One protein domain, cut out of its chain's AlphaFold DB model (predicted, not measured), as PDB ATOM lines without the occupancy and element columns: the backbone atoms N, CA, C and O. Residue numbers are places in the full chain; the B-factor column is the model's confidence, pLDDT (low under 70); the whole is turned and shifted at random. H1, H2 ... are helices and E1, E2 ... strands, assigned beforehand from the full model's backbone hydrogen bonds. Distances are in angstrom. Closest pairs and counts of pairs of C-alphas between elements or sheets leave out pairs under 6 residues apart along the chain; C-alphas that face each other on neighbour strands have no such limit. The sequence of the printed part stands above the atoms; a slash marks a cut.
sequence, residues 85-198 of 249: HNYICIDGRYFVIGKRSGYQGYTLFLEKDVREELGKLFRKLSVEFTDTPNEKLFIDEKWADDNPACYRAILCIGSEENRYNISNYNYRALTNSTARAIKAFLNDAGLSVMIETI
ATOM      1  N   HIS A  85     216.866 165.667 237.261       88.88
ATOM      2  CA  HIS A  85     216.996 164.714 236.169       88.88
ATOM      3  C   HIS A  85     217.846 163.527 236.598       88.88
ATOM      4  O   HIS A  85     218.874 163.674 237.248       88.88
ATOM      5  N   ASN A  86     217.404 162.336 236.210       96.12
ATOM      6  CA  ASN A  86     218.120 161.101 236.473       96.12
ATOM      7  C   ASN A  86     218.444 160.444 235.142       96.12
ATOM      8  O   ASN A  86     217.619 160.432 234.222       96.12
ATOM      9  N   TYR A  87     219.647 159.901 235.054       97.25
ATOM     10  CA  TYR A  87     220.205 159.375 233.825       97.25
ATOM     11  C   TYR A  87     220.679 157.946 234.027       97.25
ATOM     12  O   TYR A  87     221.210 157.604 235.081       97.25
ATOM     13  N   ILE A  88     220.516 157.128 232.990       97.75
ATOM     14  CA  ILE A  88     221.132 155.802 232.882       97.75
ATOM     15  C   ILE A  88     222.127 155.794 231.728       97.75
ATOM     16  O   ILE A  88     221.823 156.337 230.662       97.75
ATOM     17  N   CYS A  89     223.301 155.192 231.927       97.62
ATOM     18  CA  CYS A  89     224.266 154.974 230.848       97.62
ATOM     19  C   CYS A  89     224.049 153.588 230.238       97.62
ATOM     20  O   CYS A  89     224.143 152.575 230.932       97.62
ATOM     21  N   ILE A  90     223.761 153.542 228.940       97.25
ATOM     22  CA  ILE A  90     223.607 152.307 228.170       97.25
ATOM     23  C   ILE A  90     224.521 152.415 226.956       97.25
ATOM     24  O   ILE A  90     224.383 153.348 226.167       97.25
ATOM     25  N   ASP A  91     225.451 151.467 226.825       95.06
ATOM     26  CA  ASP A  91     226.419 151.404 225.719       95.06
ATOM     27  C   ASP A  91     227.179 152.732 225.499       95.06
ATOM     28  O   ASP A  91     227.272 153.266 224.396       95.06
ATOM     29  N   GLY A  92     227.661 153.330 226.596       96.12
ATOM     30  CA  GLY A  92     228.425 154.582 226.558       96.12
ATOM     31  C   GLY A  92     227.601 155.831 226.234       96.12
ATOM     32  O   GLY A  92     228.177 156.866 225.905       96.12
ATOM     33  N   ARG A  93     226.269 155.761 226.320       96.81
ATOM     34  CA  ARG A  93     225.365 156.887 226.071       96.81
ATOM     35  C   ARG A  93     224.406 157.099 227.238       96.81
ATOM     36  O   ARG A  93     223.807 156.141 227.722       96.81
ATOM     37  N   TYR A  94     224.187 158.356 227.631       97.38
ATOM     38  CA  TYR A  94     223.173 158.675 228.641       97.38
ATOM     39  C   TYR A  94     221.780 158.866 228.055       97.38
ATOM     40  O   TYR A  94     221.579 159.526 227.029       97.38
ATOM     41  N   PHE A  95     220.810 158.355 228.802       97.25
ATOM     42  CA  PHE A  95     219.383 158.509 228.569       97.25
ATOM     43  C   PHE A  95     218.718 159.040 229.827       97.25
ATOM     44  O   PHE A  95     219.101 158.656 230.929       97.25
ATOM     45  N   VAL A  96     217.702 159.884 229.668       96.44
ATOM     46  CA  VAL A  96     216.885 160.316 230.805       96.44
ATOM     47  C   VAL A  96     215.942 159.188 231.190       96.44
ATOM     48  O   VAL A  96     215.278 158.608 230.325       96.44
ATOM     49  N   ILE A  97     215.840 158.927 232.489       97.62
ATOM     50  CA  ILE A  97     214.840 158.041 233.075       97.62
ATOM     51  C   ILE A  97     213.944 158.822 234.041       97.62
ATOM     52  O   ILE A  97     214.410 159.605 234.867       97.62
ATOM     53  N   GLY A  98     212.636 158.601 233.939       96.69
ATOM     54  CA  GLY A  98     211.654 159.204 234.837       96.69
ATOM     55  C   GLY A  98     210.430 158.321 235.036       96.69
ATOM     56  O   GLY A  98     210.190 157.386 234.267       96.69
ATOM     57  N   LYS A  99     209.648 158.606 236.077       96.50
ATOM     58  CA  LYS A  99     208.434 157.851 236.404       96.50
ATOM     59  C   LYS A  99     207.402 158.070 235.304       96.50
ATOM     60  O   LYS A  99     207.149 159.197 234.890       96.50
ATOM     61  N   ARG A 100     206.789 157.003 234.807       96.12
ATOM     62  CA  ARG A 100     205.705 157.121 233.834       96.12
ATOM     63  C   ARG A 100     204.405 157.481 234.554       96.12
ATOM     64  O   ARG A 100     204.006 156.779 235.481       96.12
ATOM     65  N   SER A 101     203.708 158.521 234.098       94.31
ATOM     66  CA  SER A 101     202.359 158.829 234.581       94.31
ATOM     67  C   SER A 101     201.360 157.764 234.120       94.31
ATOM     68  O   SER A 101     201.401 157.306 232.974       94.31
ATOM     69  N   GLY A 102     200.411 157.398 234.988       89.06
ATOM     70  CA  GLY A 102     199.327 156.481 234.615       89.06
ATOM     71  C   GLY A 102     198.455 157.035 233.480       89.06
ATOM     72  O   GLY A 102     198.046 156.299 232.585       89.06
ATOM     73  N   TYR A 103     198.239 158.353 233.464       82.06
ATOM     74  CA  TYR A 103     197.461 159.046 232.439       82.06
ATOM     75  C   TYR A 103     198.373 159.592 231.327       82.06
ATOM     76  O   TYR A 103     199.284 160.369 231.607       82.06
ATOM     77  N   GLN A 104     198.138 159.182 230.075       78.19
ATOM     78  CA  GLN A 104     198.831 159.634 228.847       78.19
ATOM     79  C   GLN A 104     200.341 159.327 228.739       78.19
ATOM     80  O   GLN A 104     200.956 159.617 227.712       78.19
ATOM     81  N   GLY A 105     200.937 158.673 229.740       84.81
ATOM     82  CA  GLY A 105     202.313 158.183 229.662       84.81
ATOM     83  C   GLY A 105     203.376 159.279 229.613       84.81
ATOM     84  O   GLY A 105     204.429 159.071 229.008       84.81
ATOM     85  N   TYR A 106     203.116 160.440 230.215       90.44
ATOM     86  CA  TYR A 106     204.124 161.478 230.411       90.44
ATOM     87  C   TYR A 106     205.243 160.994 231.338       90.44
ATOM     88  O   TYR A 106     205.073 160.050 232.110       90.44
ATOM     89  N   THR A 107     206.401 161.640 231.241       93.50
ATOM     90  CA  THR A 107     207.544 161.385 232.120       93.50
ATOM     91  C   THR A 107     207.523 162.399 233.260       93.50
ATOM     92  O   THR A 107     207.593 163.600 233.015       93.50
ATOM     93  N   LEU A 108     207.410 161.907 234.487       93.88
ATOM     94  CA  LEU A 108     207.518 162.652 235.736       93.88
ATOM     95  C   LEU A 108     208.915 162.452 236.336       93.88
ATOM     96  O   LEU A 108     209.612 161.483 236.017       93.88
ATOM     97  N   PHE A 109     209.316 163.359 237.223       94.38
ATOM     98  CA  PHE A 109     210.555 163.208 237.981       94.38
ATOM     99  C   PHE A 109     210.491 162.004 238.922       94.38
ATOM    100  O   PHE A 109     209.413 161.562 239.321       94.38
ATOM    101  N   LEU A 110     211.663 161.458 239.245       94.88
ATOM    102  CA  LEU A 110     211.778 160.415 240.256       94.88
ATOM    103  C   LEU A 110     211.807 161.062 241.638       94.88
ATOM    104  O   LEU A 110     212.685 161.887 241.925       94.88
ATOM    105  N   GLU A 111     210.872 160.639 242.483       93.56
ATOM    106  CA  GLU A 111     210.905 160.909 243.917       93.56
ATOM    107  C   GLU A 111     212.198 160.350 244.531       93.56
ATOM    108  O   GLU A 111     212.864 159.479 243.960       93.56
ATOM    109  N   LYS A 112     212.617 160.921 245.661       93.00
ATOM    110  CA  LYS A 112     213.939 160.652 246.241       93.00
ATOM    111  C   LYS A 112     214.115 159.181 246.635       93.00
ATOM    112  O   LYS A 112     215.150 158.593 246.343       93.00
ATOM    113  N   ASP A 113     213.112 158.600 247.271       95.38
ATOM    114  CA  ASP A 113     213.055 157.187 247.644       95.38
ATOM    115  C   ASP A 113     213.134 156.273 246.411       95.38
ATOM    116  O   ASP A 113     214.008 155.409 246.334       95.38
ATOM    117  N   VAL A 114     212.325 156.545 245.383       95.50
ATOM    118  CA  VAL A 114     212.334 155.800 244.114       95.50
ATOM    119  C   VAL A 114     213.698 155.895 243.423       95.50
ATOM    120  O   VAL A 114     214.200 154.914 242.870       95.50
ATOM    121  N   ARG A 115     214.329 157.074 243.460       95.75
ATOM    122  CA  ARG A 115     215.679 157.310 242.931       95.75
ATOM    123  C   ARG A 115     216.720 156.454 243.651       95.75
ATOM    124  O   ARG A 115     217.555 155.833 242.996       95.75
ATOM    125  N   GLU A 116     216.674 156.404 244.979       95.88
ATOM    126  CA  GLU A 116     217.592 155.594 245.785       95.88
ATOM    127  C   GLU A 116     217.406 154.090 245.532       95.88
ATOM    128  O   GLU A 116     218.391 153.353 245.417       95.88
ATOM    129  N   GLU A 117     216.162 153.624 245.399       96.81
ATOM    130  CA  GLU A 117     215.846 152.229 245.076       96.81
ATOM    131  C   GLU A 117     216.335 151.827 243.682       96.81
ATOM    132  O   GLU A 117     217.032 150.816 243.539       96.81
ATOM    133  N   LEU A 118     216.043 152.638 242.659       97.31
ATOM    134  CA  LEU A 118     216.541 152.409 241.302       97.31
ATOM    135  C   LEU A 118     218.068 152.447 241.253       97.31
ATOM    136  O   LEU A 118     218.677 151.594 240.610       97.31
ATOM    137  N   GLY A 119     218.704 153.370 241.977       97.19
ATOM    138  CA  GLY A 119     220.160 153.438 242.074       97.19
ATOM    139  C   GLY A 119     220.778 152.167 242.665       97.19
ATOM    140  O   GLY A 119     221.785 151.675 242.151       97.19
ATOM    141  N   LYS A 120     220.165 151.585 243.707       98.12
ATOM    142  CA  LYS A 120     220.589 150.291 244.276       98.12
ATOM    143  C   LYS A 120     220.416 149.153 243.268       98.12
ATOM    144  O   LYS A 120     221.329 148.339 243.112       98.12
ATOM    145  N   LEU A 121     219.275 149.110 242.576       97.69
ATOM    146  CA  LEU A 121     218.985 148.104 241.556       97.69
ATOM    147  C   LEU A 121     219.996 148.166 240.403       97.69
ATOM    148  O   LEU A 121     220.626 147.159 240.093       97.69
ATOM    149  N   PHE A 122     220.204 149.339 239.806       97.69
ATOM    150  CA  PHE A 122     221.126 149.503 238.681       97.69
ATOM    151  C   PHE A 122     222.576 149.220 239.072       97.69
ATOM    152  O   PHE A 122     223.273 148.527 238.333       97.69
ATOM    153  N   ARG A 123     223.006 149.616 240.279       97.31
ATOM    154  CA  ARG A 123     224.335 149.261 240.798       97.31
ATOM    155  C   ARG A 123     224.534 147.749 240.898       97.31
ATOM    156  O   ARG A 123     225.595 147.257 240.523       97.31
ATOM    157  N   LYS A 124     223.524 147.004 241.361       97.94
ATOM    158  CA  LYS A 124     223.563 145.530 241.406       97.94
ATOM    159  C   LYS A 124     223.697 144.919 240.005       97.94
ATOM    160  O   LYS A 124     224.322 143.875 239.857       97.94
ATOM    161  N   LEU A 125     223.133 145.577 238.997       96.56
ATOM    162  CA  LEU A 125     223.157 145.150 237.597       96.56
ATOM    163  C   LEU A 125     224.350 145.706 236.805       96.56
ATOM    164  O   LEU A 125     224.429 145.487 235.603       96.56
ATOM    165  N   SER A 126     225.279 146.417 237.456       96.75
ATOM    166  CA  SER A 126     226.396 147.113 236.795       96.75
ATOM    167  C   SER A 126     225.955 148.106 235.707       96.75
ATOM    168  O   SER A 126     226.683 148.357 234.750       96.75
ATOM    169  N   VAL A 127     224.762 148.685 235.860       96.81
ATOM    170  CA  VAL A 127     224.253 149.771 235.019       96.81
ATOM    171  C   VAL A 127     224.510 151.083 235.745       96.81
ATOM    172  O   VAL A 127     224.188 151.235 236.924       96.81
ATOM    173  N   GLU A 128     225.111 152.041 235.053       97.56
ATOM    174  CA  GLU A 128     225.381 153.347 235.642       97.56
ATOM    175  C   GLU A 128     224.085 154.159 235.759       97.56
ATOM    176  O   GLU A 128     223.337 154.284 234.787       97.56
ATOM    177  N   PHE A 129     223.845 154.728 236.943       97.50
ATOM    178  CA  PHE A 129     222.716 155.603 237.250       97.50
ATOM    179  C   PHE A 129     223.220 156.844 237.993       97.50
ATOM    180  O   PHE A 129     223.889 156.708 239.019       97.50
ATOM    181  N   THR A 130     222.928 158.036 237.471       95.75
ATOM    182  CA  THR A 130     223.481 159.305 237.974       95.75
ATOM    183  C   THR A 130     222.508 160.473 237.805       95.75
ATOM    184  O   THR A 130     221.658 160.465 236.916       95.75
ATOM    185  N   ASP A 131     222.654 161.495 238.641       93.69
ATOM    186  CA  ASP A 131     222.048 162.826 238.504       93.69
ATOM    187  C   ASP A 131     223.008 163.846 237.858       93.69
ATOM    188  O   ASP A 131     222.605 164.940 237.464       93.69
ATOM    189  N   THR A 132     224.279 163.472 237.699       92.38
ATOM    190  CA  THR A 132     225.374 164.302 237.183       92.38
ATOM    191  C   THR A 132     225.984 163.650 235.936       92.38
ATOM    192  O   THR A 132     227.052 163.035 235.995       92.38
ATOM    193  N   PRO A 133     225.296 163.714 234.782       93.00
ATOM    194  CA  PRO A 133     225.742 163.045 233.565       93.00
ATOM    195  C   PRO A 133     226.962 163.742 232.948       93.00
ATOM    196  O   PRO A 133     227.114 164.961 233.010       93.00
ATOM    197  N   ASN A 134     227.803 162.976 232.252       93.06
ATOM    198  CA  ASN A 134     228.807 163.542 231.353       93.06
ATOM    199  C   ASN A 134     228.149 163.945 230.024       93.06
ATOM    200  O   ASN A 134     227.839 163.090 229.193       93.06
ATOM    201  N   GLU A 135     227.991 165.253 229.801       92.56
ATOM    202  CA  GLU A 135     227.333 165.812 228.609       92.56
ATOM    203  C   GLU A 135     227.963 165.363 227.281       92.56
ATOM    204  O   GLU A 135     227.292 165.343 226.251       92.56
ATOM    205  N   LYS A 136     229.237 164.941 227.279       95.19
ATOM    206  CA  LYS A 136     229.907 164.417 226.075       95.19
ATOM    207  C   LYS A 136     229.321 163.094 225.583       95.19
ATOM    208  O   LYS A 136     229.561 162.724 224.438       95.19
ATOM    209  N   LEU A 137     228.590 162.382 226.440       95.19
ATOM    210  CA  LEU A 137     227.918 161.122 226.116       95.19
ATOM    211  C   LEU A 137     226.443 161.336 225.734       95.19
ATOM    212  O   LEU A 137     225.690 160.372 225.580       95.19
ATOM    213  N   PHE A 138     226.008 162.590 225.579       94.81
ATOM    214  CA  PHE A 138     224.713 162.912 224.993       94.81
ATOM    215  C   PHE A 138     224.783 162.832 223.472       94.81
ATOM    216  O   PHE A 138     225.669 163.395 222.832       94.81
ATOM    217  N   ILE A 139     223.800 162.156 222.883       92.62
ATOM    218  CA  ILE A 139     223.639 162.065 221.434       92.62
ATOM    219  C   ILE A 139     222.241 162.558 221.090       92.62
ATOM    220  O   ILE A 139     221.239 162.013 221.563       92.62
ATOM    221  N   ASP A 140     222.169 163.594 220.257       87.00
ATOM    222  CA  ASP A 140     220.900 164.052 219.705       87.00
ATOM    223  C   ASP A 140     220.513 163.165 218.519       87.00
ATOM    224  O   ASP A 140     221.216 163.089 217.508       87.00
ATOM    225  N   GLU A 141     219.393 162.467 218.663       84.44
ATOM    226  CA  GLU A 141     218.853 161.644 217.593       84.44
ATOM    227  C   GLU A 141     218.118 162.547 216.617       84.44
ATOM    228  O   GLU A 141     217.054 163.097 216.909       84.44
ATOM    229  N   LYS A 142     218.719 162.717 215.442       78.00
ATOM    230  CA  LYS A 142     218.091 163.455 214.355       78.00
ATOM    231  C   LYS A 142     216.920 162.650 213.811       78.00
ATOM    232  O   LYS A 142     216.999 161.432 213.669       78.00
ATOM    233  N   TRP A 143     215.850 163.356 213.467       73.19
ATOM    234  CA  TRP A 143     214.746 162.768 212.729       73.19
ATOM    235  C   TRP A 143     215.239 162.368 211.337       73.19
ATOM    236  O   TRP A 143     215.646 163.232 210.561       73.19
ATOM    237  N   ALA A 144     215.226 161.072 211.043       71.38
ATOM    238  CA  ALA A 144     215.475 160.537 209.713       71.38
ATOM    239  C   ALA A 144     214.189 159.881 209.198       71.38
ATOM    240  O   ALA A 144     213.453 159.270 209.975       71.38
ATOM    241  N   ASP A 145     213.905 160.017 207.902       72.19
ATOM    242  CA  ASP A 145     212.653 159.523 207.309       72.19
ATOM    243  C   ASP A 145     212.510 157.996 207.412       72.19
ATOM    244  O   ASP A 145     211.402 157.473 207.541       72.19
ATOM    245  N   ASP A 146     213.629 157.273 207.396       76.12
ATOM    246  CA  ASP A 146     213.702 155.816 207.512       76.12
ATOM    247  C   ASP A 146     213.722 155.313 208.966       76.12
ATOM    248  O   ASP A 146     213.471 154.132 209.218       76.12
ATOM    249  N   ASN A 147     213.982 156.202 209.929       75.81
ATOM    250  CA  ASN A 147     214.056 155.877 211.349       75.81
ATOM    251  C   ASN A 147     213.585 157.063 212.210       75.81
ATOM    252  O   ASN A 147     214.393 157.714 212.880       75.81
ATOM    253  N   PRO A 148     212.278 157.374 212.190       81.12
ATOM    254  CA  PRO A 148     211.753 158.511 212.923       81.12
ATOM    255  C   PRO A 148     211.959 158.329 214.428       81.12
ATOM    256  O   PRO A 148     211.776 157.241 214.986       81.12
ATOM    257  N   ALA A 149     212.304 159.426 215.100       86.31
ATOM    258  CA  ALA A 149     212.422 159.484 216.549       86.31
ATOM    259  C   ALA A 149     211.018 159.549 217.176       86.31
ATOM    260  O   ALA A 149     210.567 160.597 217.627       86.31
ATOM    261  N   CYS A 150     210.289 158.435 217.130       90.94
ATOM    262  CA  CYS A 150     208.898 158.310 217.570       90.94
ATOM    263  C   CYS A 150     208.678 157.114 218.508       90.94
ATOM    264  O   CYS A 150     207.558 156.640 218.653       90.94
ATOM    265  N   TYR A 151     209.731 156.579 219.114       93.31
ATOM    266  CA  TYR A 151     209.671 155.433 220.014       93.31
ATOM    267  C   TYR A 151     209.995 155.835 221.447       93.31
ATOM    268  O   TYR A 151     210.629 156.853 221.716       93.31
ATOM    269  N   ARG A 152     209.561 155.014 222.392       93.62
ATOM    270  CA  ARG A 152     209.865 155.159 223.811       93.62
ATOM    271  C   ARG A 152     210.140 153.792 224.402       93.62
ATOM    272  O   ARG A 152     209.356 152.872 224.187       93.62
ATOM    273  N   ALA A 153     211.224 153.673 225.156       97.62
ATOM    274  CA  ALA A 153     211.484 152.493 225.966       97.62
ATOM    275  C   ALA A 153     210.816 152.674 227.339       97.62
ATOM    276  O   ALA A 153     210.892 153.747 227.938       97.62
ATOM    277  N   ILE A 154     210.124 151.642 227.814       98.12
ATOM    278  CA  ILE A 154     209.401 151.642 229.088       98.12
ATOM    279  C   ILE A 154     209.948 150.495 229.925       98.12
ATOM    280  O   ILE A 154     209.701 149.332 229.616       98.12
ATOM    281  N   LEU A 155     210.680 150.830 230.979       98.25
ATOM    282  CA  LEU A 155     211.162 149.878 231.972       98.25
ATOM    283  C   LEU A 155     210.030 149.530 232.942       98.25
ATOM    284  O   LEU A 155     209.344 150.424 233.440       98.25
ATOM    285  N   CYS A 156     209.834 148.240 233.207       97.19
ATOM    286  CA  CYS A 156     208.809 147.718 234.108       97.19
ATOM    287  C   CYS A 156     209.468 146.930 235.241       97.19
ATOM    288  O   CYS A 156     210.176 145.955 234.982       97.19
ATOM    289  N   ILE A 157     209.237 147.346 236.487       95.69
ATOM    290  CA  ILE A 157     209.819 146.713 237.678       95.69
ATOM    291  C   ILE A 157     208.697 146.364 238.653       95.69
ATOM    292  O   ILE A 157     208.115 147.247 239.269       95.69
ATOM    293  N   GLY A 158     208.411 145.077 238.844       92.75
ATOM    294  CA  GLY A 158     207.353 144.648 239.761       92.75
ATOM    295  C   GLY A 158     205.953 144.952 239.216       92.75
ATOM    296  O   GLY A 158     205.572 144.404 238.185       92.75
ATOM    297  N   SER A 159     205.177 145.780 239.925       89.50
ATOM    298  CA  SER A 159     203.775 146.080 239.593       89.50
ATOM    299  C   SER A 159     203.616 147.001 238.372       89.50
ATOM    300  O   SER A 159     204.539 147.714 237.972       89.50
ATOM    301  N   GLU A 160     202.407 147.050 237.796       86.38
ATOM    302  CA  GLU A 160     202.081 147.941 236.667       86.38
ATOM    303  C   GLU A 160     202.235 149.440 236.983       86.38
ATOM    304  O   GLU A 160     202.362 150.270 236.076       86.38
ATOM    305  N   GLU A 161     202.244 149.812 238.260       89.69
ATOM    306  CA  GLU A 161     202.449 151.190 238.710       89.69
ATOM    307  C   GLU A 161     203.922 151.609 238.625       89.69
ATOM    308  O   GLU A 161     204.248 152.793 238.528       89.69
ATOM    309  N   ASN A 162     204.837 150.643 238.586       95.38
ATOM    310  CA  ASN A 162     206.278 150.856 238.550       95.38
ATOM    311  C   ASN A 162     206.814 150.773 237.124       95.38
ATOM    312  O   ASN A 162     207.618 149.912 236.753       95.38
ATOM    313  N   ARG A 163     206.346 151.731 236.321       97.44
ATOM    314  CA  ARG A 163     206.797 151.958 234.949       97.44
ATOM    315  C   ARG A 163     207.631 153.227 234.856       97.44
ATOM    316  O   ARG A 163     207.259 154.263 235.407       97.44
ATOM    317  N   TYR A 164     208.721 153.151 234.105       98.00
ATOM    318  CA  TYR A 164     209.658 154.253 233.919       98.00
ATOM    319  C   TYR A 164     209.906 154.481 232.436       98.00
ATOM    320  O   TYR A 164     210.229 153.552 231.699       98.00
ATOM    321  N   ASN A 165     209.743 155.721 231.992       97.69
ATOM    322  CA  ASN A 165     210.053 156.102 230.624       97.69
ATOM    323  C   ASN A 165     211.561 156.340 230.509       97.69
ATOM    324  O   ASN A 165     212.114 157.132 231.269       97.69
ATOM    325  N   ILE A 166     212.190 155.710 229.521       97.69
ATOM    326  CA  ILE A 166     213.562 155.985 229.100       97.69
ATOM    327  C   ILE A 166     213.481 156.749 227.779       97.69
ATOM    328  O   ILE A 166     212.887 156.280 226.804       97.69
ATOM    329  N   SER A 167     214.016 157.966 227.777       95.50
ATOM    330  CA  SER A 167     213.949 158.914 226.657       95.50
ATOM    331  C   SER A 167     215.337 159.454 226.329       95.50
ATOM    332  O   SER A 167     216.293 159.245 227.078       95.50
ATOM    333  N   ASN A 168     215.460 160.166 225.210       94.50
ATOM    334  CA  ASN A 168     216.709 160.857 224.919       94.50
ATOM    335  C   ASN A 168     216.988 161.947 225.979       94.50
ATOM    336  O   ASN A 168     216.071 162.376 226.684       94.50
ATOM    337  N   TYR A 169     218.233 162.417 226.085       90.75
ATOM    338  CA  TYR A 169     218.646 163.401 227.099       90.75
ATOM    339  C   TYR A 169     217.814 164.700 227.063       90.75
ATOM    340  O   TYR A 169     217.614 165.359 228.075       90.75
ATOM    341  N   ASN A 170     217.293 165.048 225.884       88.75
ATOM    342  CA  ASN A 170     216.444 166.210 225.632       88.75
ATOM    343  C   ASN A 170     214.935 165.905 225.730       88.75
ATOM    344  O   ASN A 170     214.128 166.661 225.188       88.75
ATOM    345  N   TYR A 171     214.550 164.800 226.382       89.81
ATOM    346  CA  TYR A 171     213.165 164.329 226.563       89.81
ATOM    347  C   TYR A 171     212.419 163.969 225.277       89.81
ATOM    348  O   TYR A 171     211.222 163.665 225.311       89.81
ATOM    349  N   ARG A 172     213.102 163.986 224.131       89.88
ATOM    350  CA  ARG A 172     212.508 163.560 222.871       89.88
ATOM    351  C   ARG A 172     212.406 162.043 222.818       89.88
ATOM    352  O   ARG A 172     213.077 161.303 223.544       89.88
ATOM    353  N   ALA A 173     211.525 161.604 221.932       92.06
ATOM    354  CA  ALA A 173     211.399 160.210 221.573       92.06
ATOM    355  C   ALA A 173     212.701 159.680 220.946       92.06
ATOM    356  O   ALA A 173     213.568 160.430 220.500       92.06
ATOM    357  N   LEU A 174     212.822 158.363 220.968       94.62
ATOM    358  CA  LEU A 174     213.934 157.584 220.453       94.62
ATOM    359  C   LEU A 174     213.606 157.096 219.044       94.62
ATOM    360  O   LEU A 174     212.447 156.924 218.674       94.62
ATOM    361  N   THR A 175     214.630 156.802 218.272       94.38
ATOM    362  CA  THR A 175     214.555 155.973 217.076       94.38
ATOM    363  C   THR A 175     214.232 154.523 217.445       94.38
ATOM    364  O   THR A 175     214.445 154.075 218.578       94.38
ATOM    365  N   ASN A 176     213.740 153.743 216.478       93.12
ATOM    366  CA  ASN A 176     213.422 152.328 216.697       93.12
ATOM    367  C   ASN A 176     214.680 151.531 217.061       93.12
ATOM    368  O   ASN A 176     214.662 150.700 217.967       93.12
ATOM    369  N   SER A 177     215.785 151.800 216.357       94.19
ATOM    370  CA  SER A 177     217.079 151.157 216.597       94.19
ATOM    371  C   SER A 177     217.560 151.387 218.024       94.19
ATOM    372  O   SER A 177     217.925 150.428 218.701       94.19
ATOM    373  N   THR A 178     217.495 152.627 218.514       96.25
ATOM    374  CA  THR A 178     217.938 152.937 219.872       96.25
ATOM    375  C   THR A 178     216.999 152.353 220.923       96.25
ATOM    376  O   THR A 178     217.475 151.745 221.879       96.25
ATOM    377  N   ALA A 179     215.678 152.438 220.736       97.12
ATOM    378  CA  ALA A 179     214.727 151.817 221.661       97.12
ATOM    379  C   ALA A 179     214.935 150.292 221.769       97.12
ATOM    380  O   ALA A 179     214.850 149.729 222.862       97.12
ATOM    381  N   ARG A 180     215.254 149.618 220.654       96.69
ATOM    382  CA  ARG A 180     215.598 148.186 220.637       96.69
ATOM    383  C   ARG A 180     216.929 147.883 221.315       96.69
ATOM    384  O   ARG A 180     216.993 146.890 222.030       96.69
ATOM    385  N   ALA A 181     217.948 148.720 221.121       97.25
ATOM    386  CA  ALA A 181     219.242 148.562 221.784       97.25
ATOM    387  C   ALA A 181     219.108 148.679 223.311       97.25
ATOM    388  O   ALA A 181     219.579 147.808 224.035       97.25
ATOM    389  N   ILE A 182     218.365 149.685 223.794       98.25
ATOM    390  CA  ILE A 182     218.036 149.847 225.219       98.25
ATOM    391  C   ILE A 182     217.315 148.609 225.753       98.25
ATOM    392  O   ILE A 182     217.681 148.081 226.800       98.25
ATOM    393  N   LYS A 183     216.293 148.134 225.027       98.31
ATOM    394  CA  LYS A 183     215.544 146.938 225.416       98.31
ATOM    395  C   LYS A 183     216.446 145.709 225.512       98.31
ATOM    396  O   LYS A 183     216.348 144.996 226.498       98.31
ATOM    397  N   ALA A 184     217.288 145.456 224.511       98.12
ATOM    398  CA  ALA A 184     218.196 144.311 224.515       98.12
ATOM    399  C   ALA A 184     219.152 144.375 225.714       98.12
ATOM    400  O   ALA A 184     219.169 143.453 226.517       98.12
ATOM    401  N   PHE A 185     219.831 145.510 225.903       98.19
ATOM    402  CA  PHE A 185     220.780 145.708 226.997       98.19
ATOM    403  C   PHE A 185     220.156 145.473 228.382       98.19
ATOM    404  O   PHE A 185     220.718 144.770 229.217       98.19
ATOM    405  N   LEU A 186     218.974 146.042 228.637       97.69
ATOM    406  CA  LEU A 186     218.307 145.901 229.933       97.69
ATOM    407  C   LEU A 186     217.670 144.516 230.117       97.69
ATOM    408  O   LEU A 186     217.680 143.995 231.230       97.69
ATOM    409  N   ASN A 187     217.170 143.897 229.045       97.75
ATOM    410  CA  ASN A 187     216.694 142.516 229.085       97.75
ATOM    411  C   ASN A 187     217.830 141.534 229.396       97.75
ATOM    412  O   ASN A 187     217.625 140.613 230.185       97.75
ATOM    413  N   ASP A 188     219.021 141.750 228.834       97.62
ATOM    414  CA  ASP A 188     220.215 140.949 229.125       97.62
ATOM    415  C   ASP A 188     220.654 141.108 230.593       97.62
ATOM    416  O   ASP A 188     221.165 140.168 231.200       97.62
ATOM    417  N   ALA A 189     220.368 142.263 231.203       96.56
ATOM    418  CA  ALA A 189     220.518 142.504 232.639       96.56
ATOM    419  C   ALA A 189     219.351 141.958 233.495       96.56
ATOM    420  O   ALA A 189     219.313 142.181 234.706       96.56
ATOM    421  N   GLY A 190     218.383 141.252 232.900       96.81
ATOM    422  CA  GLY A 190     217.249 140.642 233.600       96.81
ATOM    423  C   GLY A 190     216.090 141.593 233.921       96.81
ATOM    424  O   GLY A 190     215.237 141.256 234.742       96.81
ATOM    425  N   LEU A 191     216.032 142.774 233.299       97.38
ATOM    426  CA  LEU A 191     214.940 143.738 233.463       97.38
ATOM    427  C   LEU A 191     213.934 143.647 232.313       97.38
ATOM    428  O   LEU A 191     214.297 143.392 231.172       97.38
ATOM    429  N   SER A 192     212.656 143.907 232.588       97.44
ATOM    430  CA  SER A 192     211.618 143.903 231.551       97.44
ATOM    431  C   SER A 192     211.480 145.279 230.904       97.44
ATOM    432  O   SER A 192     211.152 146.258 231.581       97.44
ATOM    433  N   VAL A 193     211.698 145.359 229.587       98.19
ATOM    434  CA  VAL A 193     211.514 146.597 228.816       98.19
ATOM    435  C   VAL A 193     210.524 146.419 227.664       98.19
ATOM    436  O   VAL A 193     210.653 145.548 226.795       98.19
ATOM    437  N   MET A 194     209.538 147.312 227.616       97.31
ATOM    438  CA  MET A 194     208.594 147.459 226.511       97.31
ATOM    439  C   MET A 194     208.999 148.612 225.590       97.31
ATOM    440  O   MET A 194     209.678 149.547 226.009       97.31
ATOM    441  N   ILE A 195     208.564 148.561 224.330       96.88
ATOM    442  CA  ILE A 195     208.742 149.658 223.374       96.88
ATOM    443  C   ILE A 195     207.359 150.133 222.940       96.88
ATOM    444  O   ILE A 195     206.543 149.339 222.476       96.88
ATOM    445  N   GLU A 196     207.116 151.429 223.077       94.44
ATOM    446  CA  GLU A 196     205.891 152.110 222.664       94.44
ATOM    447  C   GLU A 196     206.200 153.036 221.483       94.44
ATOM    448  O   GLU A 196     207.246 153.684 221.455       94.44
ATOM    449  N   THR A 197     205.297 153.110 220.503       91.94
ATOM    450  CA  THR A 197     205.369 154.112 219.424       91.94
ATOM    451  C   THR A 197     204.512 155.317 219.814       91.94
ATOM    452  O   THR A 197     203.331 155.167 220.120       91.94
ATOM    453  N   ILE A 198     205.100 156.511 219.817       87.94
ATOM    454  CA  ILE A 198     204.463 157.782 220.159       87.94
ATOM    455  C   ILE A 198     204.008 158.477 218.871       87.94
ATOM    456  O   ILE A 198     204.817 158.782 217.998       87.94
TER     457      ILE A 198
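This is residues 85 to 198 of the 249 residues of an uncharacterized protein of Clostridium aceticum (UniProt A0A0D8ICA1). One strongly twisted sheet of six strands is covered on one face by two helices, H1 over the E3 and E1 end and H2 over the E4 and E6 end; no named helix lies on its other face. These are two layers, with a long loop, residues 131 to 150, joining E3 to E4. The printed part has 114 residues, with two named helices and six named strands in the order E1 E2 H1 E3 E4 E5 H2 E6 along the chain, a mixed class with 59 residues in named elements; the sheet order E3 E1 E2 E5 E4 E6 is all antiparallel. The whole is compact, radius of gyration of the C-alphas 13.1 A, spanning 40 by 33 by 25 A.

Find C-alpha 128 at (225.381, 153.347, 235.642), where E3, residues 128 to 130, begins. Across the sheet come E1, 86 to 90; E2, 93 to 100, 21.1 A long; E5, 163 to 167; E4, 151 to 156, 16.1 A; and E6, 192 to 197, 17.0 A, ending at (205.369, 154.112, 219.424). H1, 112 to 124, measures 18.6 A and H2, 176 to 188, 18.2 A.

Look for N 130 and O 87 at 3.0 A between E3 and E1, N 95 and O 88 at 2.9 A in hairpin E1 and E2, N 98 and O 165 at 3.1 A between E2 and E5, N 166 and O 153 at 2.8 A in hairpin E4 and E5, and N 154 and O 194 at 2.8 A between E4 and E6. H1 has a height over the sheet of 8.9 A and runs along the strands, at 13 degrees to E1 on the local plane; its closest C-alphas to E3 are Gly 119 and Phe 129, 5.9 A. H2 is on the same face; its closest C-alphas to E6 are Lys 183 and Val 193, 5.3 A. H1 and H2 are apart. E2, H1, E3 and E5, H2, E6 are split strand-helix-strand units, same-way strands with another between, with right-handed crossovers. In H1 and H2 every O i to N i+4 pair is within hydrogen-bond range.

The C-alphas of Asp 113 and Asp 145, the two farthest apart, are 40.4 A apart. Long links join E2 to H1 and E3 to E4. The printed part has no cut, and no printed residue is under 70 in pLDDT.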